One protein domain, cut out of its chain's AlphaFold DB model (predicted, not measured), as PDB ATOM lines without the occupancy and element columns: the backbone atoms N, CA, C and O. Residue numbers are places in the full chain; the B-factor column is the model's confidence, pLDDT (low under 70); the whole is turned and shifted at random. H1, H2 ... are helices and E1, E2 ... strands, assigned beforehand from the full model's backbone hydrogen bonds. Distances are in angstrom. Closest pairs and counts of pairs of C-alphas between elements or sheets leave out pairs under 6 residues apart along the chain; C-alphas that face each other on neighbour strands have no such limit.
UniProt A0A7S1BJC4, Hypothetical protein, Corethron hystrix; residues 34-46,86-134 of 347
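Overview. This is residues 34 to 46 and 86 to 134 of the 347 residues of the protein "Hypothetical protein" of Corethron hystrix (UniProt A0A7S1BJC4). A small two-layer slab, a sheet of three strands E2, E3 and E4 with the single helix H1 lying lengthwise over one of its faces, is drawn out at one end by a narrow ribbon of two strands, E1 and E5. E1 runs on into E2, and the ribbon extends the whole lengthwise into a rod spanning 47 by 20 by 20 A. The printed part has 62 residues with five named strands and one named helix, in the order E1, E2, E3, E4, H1, E5 along the chain, and its class is mixed, helices and strands. The larger sheet has the order E2, E3, E4 and the smaller one E1, E5, and both are antiparallel throughout. The whole is only just loose, close to compact, with a radius of gyration of the C-alphas of 13.1 A.

Arrangement. Strand E1, residues 34 to 38, is the antiparallel neighbour of E5, residues 127 to 134, with 167 degrees between their directions. In this pair N 36 and O 130 are 2.9 A apart and N 132 and O 34 are 2.8 A apart, both within hydrogen-bond range. E1 runs on into E2, residues 40 to 46, across a break of 1 residue at 14 degrees, and the two meet only through their link. E2 is an edge strand and the antiparallel neighbour of the inner strand E3, residues 86 to 91, at 164 degrees; N 42 and O 89 are within hydrogen-bond range at 2.8 A, and so are N 91 and O 40 at 2.8 A. E3 forms a hairpin with the other edge strand, E4, residues 100 to 103, at 151 degrees; N 88 and O 101 are within hydrogen-bond range at 2.8 A. Helix H1, residues 106 to 119, is on the sheet of E2, E3 and E4 at a height over the sheet of 9.2 A, giving two layers, a helix on one face of a sheet. It lies over E3 and, only just, with 3 of its C-alphas, over E4. It runs along the strands, at 7 degrees to E3 on the local plane. The closest C-alphas of H1 and E4 are those of Tyr 109 and Ala 103, 5.4 A apart. E2 and H1 are near each other, with 7 pairs of C-alphas within 10 A. The closest C-alphas of E3 and E5 are those of Tyr 91 and Leu 127, 6.8 A apart. E1 and H1 are apart, and so are E4 and E5. In H1 every O i to N i+4 pair is within hydrogen-bond range.

Along the chain. E1 begins at C-alpha 34, at (-6.179, 59.309, 39.958), and has 5 residues over 13.3 A. E2, residues 40 to 46, measures 19.4 A, E3, residues 86 to 91, 16.5 A, and E4, residues 100 to 103, 10.2 A. H1 is 19.5 A long, from C-alpha 106 at (7.963, 25.500, 37.968) to C-alpha 119. E5, the longest strand by residues, covers 20.7 A and ends at C-alpha 134, at (-8.484, 67.038, 35.874).

Size, cuts and confidence. The two C-alphas farthest apart are those of Arg 104 and Val 134, at 47.2 A, while the first and last printed C-alphas are 9.0 A apart. Residues 47 to 85 are cut out, and C-alphas 46 and 86 are 6.2 A apart across the cut. Of the links that are printed whole, E1 to E2 and E4 to H1 are tight, E3 to E4 and H1 to E5 are short, and none is long. The mean pLDDT of the printed part is 84.3, and the model's confidence is low, under 70, at residues 95 to 99.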
ATOM      1  N   SER A  34      -6.504  60.716  39.765       91.38
ATOM      2  CA  SER A  34      -6.179  59.309  39.958       91.38
ATOM      3  C   SER A  34      -4.855  58.967  39.280       91.38
ATOM      4  O   SER A  34      -4.475  59.556  38.268       91.38
ATOM      5  N   MET A  35      -4.127  58.022  39.865       91.81
ATOM      6  CA  MET A  35      -2.906  57.451  39.309       91.81
ATOM      7  C   MET A  35      -3.073  55.938  39.334       91.81
ATOM      8  O   MET A  35      -3.321  55.368  40.394       91.81
ATOM      9  N   ARG A  36      -2.969  55.287  38.174       90.38
ATOM     10  CA  ARG A  36      -2.991  53.825  38.099       90.38
ATOM     11  C   ARG A  36      -1.568  53.315  38.022       90.38
ATOM     12  O   ARG A  36      -0.811  53.699  37.123       90.38
ATOM     13  N   ARG A  37      -1.238  52.438  38.961       89.38
ATOM     14  CA  ARG A  37       0.026  51.718  39.004       89.38
ATOM     15  C   ARG A  37      -0.216  50.258  38.655       89.38
ATOM     16  O   ARG A  37      -1.256  49.708  39.013       89.38
ATOM     17  N   SER A  38       0.715  49.654  37.936       90.75
ATOM     18  CA  SER A  38       0.747  48.208  37.741       90.75
ATOM     19  C   SER A  38       2.186  47.724  37.728       90.75
ATOM     20  O   SER A  38       3.098  48.461  37.353       90.75
ATOM     21  N   CYS A  39       2.384  46.473  38.106       90.69
ATOM     22  CA  CYS A  39       3.620  45.776  37.808       90.69
ATOM     23  C   CYS A  39       3.484  45.012  36.501       90.69
ATOM     24  O   CYS A  39       2.385  44.601  36.125       90.69
ATOM     25  N   GLU A  40       4.604  44.832  35.817       89.94
ATOM     26  CA  GLU A  40       4.674  44.001  34.622       89.94
ATOM     27  C   GLU A  40       5.704  42.908  34.831       89.94
ATOM     28  O   GLU A  40       6.836  43.188  35.218       89.94
ATOM     29  N   PHE A  41       5.302  41.672  34.562       87.75
ATOM     30  CA  PHE A  41       6.159  40.501  34.653       87.75
ATOM     31  C   PHE A  41       6.303  39.915  33.255       87.75
ATOM     32  O   PHE A  41       5.323  39.527  32.623       87.75
ATOM     33  N   SER A  42       7.532  39.866  32.765       89.19
ATOM     34  CA  SER A  42       7.889  39.217  31.513       89.19
ATOM     35  C   SER A  42       8.663  37.955  31.845       89.19
ATOM     36  O   SER A  42       9.727  38.033  32.450       89.19
ATOM     37  N   THR A  43       8.134  36.794  31.472       88.06
ATOM     38  CA  THR A  43       8.809  35.508  31.686       88.06
ATOM     39  C   THR A  43       9.248  34.942  30.344       88.06
ATOM     40  O   THR A  43       8.454  34.875  29.410       88.06
ATOM     41  N   LEU A  44      10.513  34.550  30.259       87.56
ATOM     42  CA  LEU A  44      11.102  33.832  29.144       87.56
ATOM     43  C   LEU A  44      11.368  32.394  29.591       87.56
ATOM     44  O   LEU A  44      12.126  32.171  30.536       87.56
ATOM     45  N   PHE A  45      10.748  31.439  28.909       84.69
ATOM     46  CA  PHE A  45      10.998  30.014  29.095       84.69
ATOM     47  C   PHE A  45      11.976  29.565  28.007       84.69
ATOM     48  O   PHE A  45      11.641  29.612  26.826       84.69
ATOM     49  N   ASP A  46      13.186  29.185  28.404       82.62
ATOM     50  CA  ASP A  46      14.219  28.645  27.521       82.62
ATOM     51  C   ASP A  46      14.338  27.141  27.785       82.62
ATOM     52  O   ASP A  46      14.715  26.726  28.884       82.62
ATOM     53  N   ILE A  86      14.055  29.291  33.285       84.19
ATOM     54  CA  ILE A  86      12.989  30.294  33.334       84.19
ATOM     55  C   ILE A  86      13.604  31.616  33.785       84.19
ATOM     56  O   ILE A  86      14.041  31.751  34.928       84.19
ATOM     57  N   SER A  87      13.646  32.600  32.891       88.31
ATOM     58  CA  SER A  87      14.137  33.948  33.189       88.31
ATOM     59  C   SER A  87      12.963  34.910  33.302       88.31
ATOM     60  O   SER A  87      12.254  35.142  32.328       88.31
ATOM     61  N   MET A  88      12.751  35.498  34.475       87.31
ATOM     62  CA  MET A  88      11.687  36.474  34.707       87.31
ATOM     63  C   MET A  88      12.282  37.868  34.869       87.31
ATOM     64  O   MET A  88      13.183  38.072  35.671       87.31
ATOM     65  N   THR A  89      11.755  38.841  34.136       88.88
ATOM     66  CA  THR A  89      12.021  40.264  34.349       88.88
ATOM     67  C   THR A  89      10.763  40.930  34.882       88.88
ATOM     68  O   THR A  89       9.701  40.819  34.274       88.88
ATOM     69  N   ALA A  90      10.869  41.621  36.011       86.81
ATOM     70  CA  ALA A  90       9.760  42.331  36.625       86.81
ATOM     71  C   ALA A  90      10.011  43.841  36.613       86.81
ATOM     72  O   ALA A  90      11.084  44.313  36.980       86.81
ATOM     73  N   TYR A  91       9.004  44.612  36.228       86.56
ATOM     74  CA  TYR A  91       9.050  46.064  36.229       86.56
ATOM     75  C   TYR A  91       8.031  46.629  37.211       86.56
ATOM     76  O   TYR A  91       6.903  46.144  37.311       86.56
ATOM     77  N   GLY A  92       8.420  47.699  37.905       84.50
ATOM     78  CA  GLY A  92       7.568  48.348  38.899       84.50
ATOM     79  C   GLY A  92       7.577  47.683  40.269       84.50
ATOM     80  O   GLY A  92       6.756  48.051  41.089       84.50
ATOM     81  N   ILE A  93       8.478  46.741  40.527       86.06
ATOM     82  CA  ILE A  93       8.721  46.173  41.857       86.06
ATOM     83  C   ILE A  93       9.740  47.022  42.630       86.06
ATOM     84  O   ILE A  93      10.654  47.594  42.035       86.06
ATOM     85  N   ASP A  94       9.600  47.085  43.951       72.81
ATOM     86  CA  ASP A  94      10.562  47.742  44.842       72.81
ATOM     87  C   ASP A  94      11.690  46.772  45.208       72.81
ATOM     88  O   ASP A  94      11.706  46.179  46.284       72.81
ATOM     89  N   ILE A  95      12.603  46.525  44.262       67.94
ATOM     90  CA  ILE A  95      13.797  45.711  44.519       67.94
ATOM     91  C   ILE A  95      15.039  46.477  44.076       67.94
ATOM     92  O   ILE A  95      15.216  46.830  42.913       67.94
ATOM     93  N   SER A  96      15.926  46.727  45.035       60.84
ATOM     94  CA  SER A  96      17.016  47.698  44.945       60.84
ATOM     95  C   SER A  96      18.215  47.302  44.069       60.84
ATOM     96  O   SER A  96      19.170  48.074  44.009       60.84
ATOM     97  N   SER A  97      18.242  46.137  43.405       54.25
ATOM     98  CA  SER A  97      19.447  45.750  42.639       54.25
ATOM     99  C   SER A  97      19.314  44.725  41.507       54.25
ATOM    100  O   SER A  97      20.261  44.606  40.731       54.25
ATOM    101  N   SER A  98      18.189  44.032  41.310       62.31
ATOM    102  CA  SER A  98      17.990  43.239  40.087       62.31
ATOM    103  C   SER A  98      16.519  42.929  39.839       62.31
ATOM    104  O   SER A  98      15.896  42.193  40.595       62.31
ATOM    105  N   ASN A  99      15.997  43.429  38.722       69.56
ATOM    106  CA  ASN A  99      14.657  43.114  38.220       69.56
ATOM    107  C   ASN A  99      14.579  41.739  37.539       69.56
ATOM    108  O   ASN A  99      13.534  41.389  37.002       69.56
ATOM    109  N   ALA A 100      15.690  41.001  37.508       78.31
ATOM    110  CA  ALA A 100      15.818  39.715  36.847       78.31
ATOM    111  C   ALA A 100      15.869  38.594  37.889       78.31
ATOM    112  O   ALA A 100      16.710  38.609  38.787       78.31
ATOM    113  N   PHE A 101      14.995  37.611  37.728       82.12
ATOM    114  CA  PHE A 101      14.937  36.389  38.512       82.12
ATOM    115  C   PHE A 101      15.190  35.205  37.587       82.12
ATOM    116  O   PHE A 101      14.781  35.214  36.425       82.12
ATOM    117  N   MET A 102      15.850  34.176  38.103       84.19
ATOM    118  CA  MET A 102      16.069  32.929  37.379       84.19
ATOM    119  C   MET A 102      15.517  31.777  38.210       84.19
ATOM    120  O   MET A 102      15.891  31.626  39.373       84.19
ATOM    121  N   ALA A 103      14.651  30.967  37.610       84.56
ATOM    122  CA  ALA A 103      14.124  29.739  38.187       84.56
ATOM    123  C   ALA A 103      14.503  28.541  37.303       84.56
ATOM    124  O   ALA A 103      14.590  28.653  36.078       84.56
ATOM    125  N   ARG A 104      14.756  27.394  37.941       83.88
ATOM    126  CA  ARG A 104      15.094  26.119  37.274       83.88
ATOM    127  C   ARG A 104      13.964  25.086  37.339       83.88
ATOM    128  O   ARG A 104      14.099  23.995  36.806       83.88
ATOM    129  N   SER A 105      12.864  25.415  38.015       81.12
ATOM    130  CA  SER A 105      11.676  24.569  38.138       81.12
ATOM    131  C   SER A 105      10.412  25.426  38.192       81.12
ATOM    132  O   SER A 105      10.475  26.616  38.514       81.12
ATOM    133  N   PHE A 106       9.260  24.820  37.890       80.25
ATOM    134  CA  PHE A 106       7.963  25.500  37.968       80.25
ATOM    135  C   PHE A 106       7.569  25.868  39.399       80.25
ATOM    136  O   PHE A 106       7.014  26.942  39.598       80.25
ATOM    137  N   ASP A 107       7.930  25.051  40.391       80.75
ATOM    138  CA  ASP A 107       7.693  25.378  41.802       80.75
ATOM    139  C   ASP A 107       8.476  26.635  42.210       80.75
ATOM    140  O   ASP A 107       7.906  27.587  42.740       80.75
ATOM    141  N   ALA A 108       9.765  26.701  41.848       82.69
ATOM    142  CA  ALA A 108      10.589  27.883  42.100       82.69
ATOM    143  C   ALA A 108      10.091  29.112  41.322       82.69
ATOM    144  O   ALA A 108      10.199  30.236  41.810       82.69
ATOM    145  N   TYR A 109       9.539  28.920  40.119       83.88
ATOM    146  CA  TYR A 109       8.889  29.991  39.366       83.88
ATOM    147  C   TYR A 109       7.624  30.498  40.071       83.88
ATOM    148  O   TYR A 109       7.447  31.709  40.170       83.88
ATOM    149  N   GLY A 110       6.787  29.603  40.602       83.44
ATOM    150  CA  GLY A 110       5.600  29.951  41.384       83.44
ATOM    151  C   GLY A 110       5.944  30.759  42.635       83.44
ATOM    152  O   GLY A 110       5.346  31.810  42.862       83.44
ATOM    153  N   ASP A 111       6.968  30.339  43.383       84.88
ATOM    154  CA  ASP A 111       7.463  31.064  44.561       84.88
ATOM    155  C   ASP A 111       7.987  32.462  44.197       84.88
ATOM    156  O   ASP A 111       7.698  33.452  44.874       84.88
ATOM    157  N   VAL A 112       8.741  32.561  43.098       84.00
ATOM    158  CA  VAL A 112       9.273  33.828  42.580       84.00
ATOM    159  C   VAL A 112       8.146  34.746  42.100       84.00
ATOM    160  O   VAL A 112       8.178  35.945  42.384       84.00
ATOM    161  N   LEU A 113       7.137  34.209  41.412       85.56
ATOM    162  CA  LEU A 113       5.981  34.965  40.937       85.56
ATOM    163  C   LEU A 113       5.112  35.452  42.103       85.56
ATOM    164  O   LEU A 113       4.712  36.613  42.106       85.56
ATOM    165  N   ASP A 114       4.866  34.616  43.115       85.81
ATOM    166  CA  ASP A 114       4.126  34.995  44.324       85.81
ATOM    167  C   ASP A 114       4.879  36.063  45.133       85.81
ATOM    168  O   ASP A 114       4.297  37.075  45.533       85.81
ATOM    169  N   ALA A 115       6.195  35.912  45.309       83.81
ATOM    170  CA  ALA A 115       7.030  36.923  45.958       83.81
ATOM    171  C   ALA A 115       7.019  38.256  45.194       83.81
ATOM    172  O   ALA A 115       6.879  39.330  45.794       83.81
ATOM    173  N   ALA A 116       7.123  38.206  43.866       83.44
ATOM    174  CA  ALA A 116       7.084  39.394  43.027       83.44
ATOM    175  C   ALA A 116       5.686  40.046  43.028       83.44
ATOM    176  O   ALA A 116       5.580  41.270  43.109       83.44
ATOM    177  N   PHE A 117       4.611  39.253  43.043       84.75
ATOM    178  CA  PHE A 117       3.234  39.738  43.152       84.75
ATOM    179  C   PHE A 117       2.963  40.403  44.505       84.75
ATOM    180  O   PHE A 117       2.426  41.510  44.548       84.75
ATOM    181  N   LYS A 118       3.406  39.793  45.612       86.88
ATOM    182  CA  LYS A 118       3.348  40.392  46.957       86.88
ATOM    183  C   LYS A 118       4.106  41.714  47.021       86.88
ATOM    184  O   LYS A 118       3.611  42.668  47.616       86.88
ATOM    185  N   SER A 119       5.252  41.801  46.349       84.81
ATOM    186  CA  SER A 119       6.041  43.039  46.268       84.81
ATOM    187  C   SER A 119       5.305  44.165  45.527       84.81
ATOM    188  O   SER A 119       5.563  45.335  45.777       84.81
ATOM    189  N   CYS A 120       4.348  43.832  44.658       84.75
ATOM    190  CA  CYS A 120       3.517  44.788  43.919       84.75
ATOM    191  C   CYS A 120       2.248  45.233  44.644       84.75
ATOM    192  O   CYS A 120       1.529  46.091  44.133       84.75
ATOM    193  N   MET A 121       1.944  44.649  45.806       84.75
ATOM    194  CA  MET A 121       0.762  45.019  46.586       84.75
ATOM    195  C   MET A 121       0.954  46.299  47.405       84.75
ATOM    196  O   MET A 121      -0.033  46.856  47.888       84.75
ATOM    197  N   ASP A 122       2.191  46.770  47.586       85.56
ATOM    198  CA  ASP A 122       2.434  48.027  48.290       85.56
ATOM    199  C   ASP A 122       1.869  49.203  47.464       85.56
ATOM    200  O   ASP A 122       2.187  49.339  46.279       85.56
ATOM    201  N   PRO A 123       1.037  50.083  48.056       81.31
ATOM    202  CA  PRO A 123       0.428  51.206  47.341       81.31
ATOM    203  C   PRO A 123       1.449  52.193  46.755       81.31
ATOM    204  O   PRO A 123       1.116  52.962  45.847       81.31
ATOM    205  N   ASN A 124       2.685  52.197  47.255       82.19
ATOM    206  CA  ASN A 124       3.787  53.032  46.788       82.19
ATOM    207  C   ASN A 124       4.624  52.382  45.682       82.19
ATOM    208  O   ASN A 124       5.490  53.049  45.117       82.19
ATOM    209  N   VAL A 125       4.328  51.130  45.339       83.81
ATOM    210  CA  VAL A 125       5.068  50.322  44.371       83.81
ATOM    211  C   VAL A 125       4.241  50.154  43.090       83.81
ATOM    212  O   VAL A 125       3.016  50.296  43.079       83.81
ATOM    213  N   GLY A 126       4.917  49.955  41.961       85.75
ATOM    214  CA  GLY A 126       4.309  49.804  40.640       85.75
ATOM    215  C   GLY A 126       4.740  50.871  39.634       85.75
ATOM    216  O   GLY A 126       4.976  52.036  39.962       85.75
ATOM    217  N   LEU A 127       4.788  50.480  38.360       88.56
ATOM    218  CA  LEU A 127       4.954  51.416  37.254       88.56
ATOM    219  C   LEU A 127       3.707  52.282  37.130       88.56
ATOM    220  O   LEU A 127       2.588  51.772  37.068       88.56
ATOM    221  N   VAL A 128       3.890  53.593  37.001       90.38
ATOM    222  CA  VAL A 128       2.788  54.496  36.668       90.38
ATOM    223  C   VAL A 128       2.379  54.259  35.214       90.38
ATOM    224  O   VAL A 128       3.099  54.634  34.292       90.38
ATOM    225  N   LYS A 129       1.218  53.628  35.006       91.25
ATOM    226  CA  LYS A 129       0.677  53.329  33.668       91.25
ATOM    227  C   LYS A 129      -0.216  54.425  33.127       91.25
ATOM    228  O   LYS A 129      -0.267  54.647  31.924       91.25
ATOM    229  N   SER A 130      -0.959  55.083  34.008       92.69
ATOM    230  CA  SER A 130      -1.806  56.203  33.615       92.69
ATOM    231  C   SER A 130      -1.996  57.173  34.766       92.69
ATOM    232  O   SER A 130      -2.016  56.789  35.939       92.69
ATOM    233  N   ILE A 131      -2.138  58.443  34.406       93.25
ATOM    234  CA  ILE A 131      -2.444  59.536  35.318       93.25
ATOM    235  C   ILE A 131      -3.676  60.239  34.751       93.25
ATOM    236  O   ILE A 131      -3.667  60.683  33.605       93.25
ATOM    237  N   GLU A 132      -4.737  60.330  35.545       93.19
ATOM    238  CA  GLU A 132      -5.902  61.149  35.228       93.19
ATOM    239  C   GLU A 132      -5.678  62.550  35.793       93.19
ATOM    240  O   GLU A 132      -5.659  62.757  37.012       93.19
ATOM    241  N   VAL A 133      -5.516  63.519  34.898       92.38
ATOM    242  CA  VAL A 133      -5.347  64.928  35.249       92.38
ATOM    243  C   VAL A 133      -6.653  65.656  34.962       92.38
ATOM    244  O   VAL A 133      -7.166  65.604  33.845       92.38
ATOM    245  N   VAL A 134      -7.202  66.332  35.971       91.12
ATOM    246  CA  VAL A 134      -8.484  67.038  35.874       91.12
ATOM    247  C   VAL A 134      -8.290  68.512  36.235       91.12
ATOM    248  O   VAL A 134      -7.594  68.808  37.209       91.12
TER     249      VAL A 134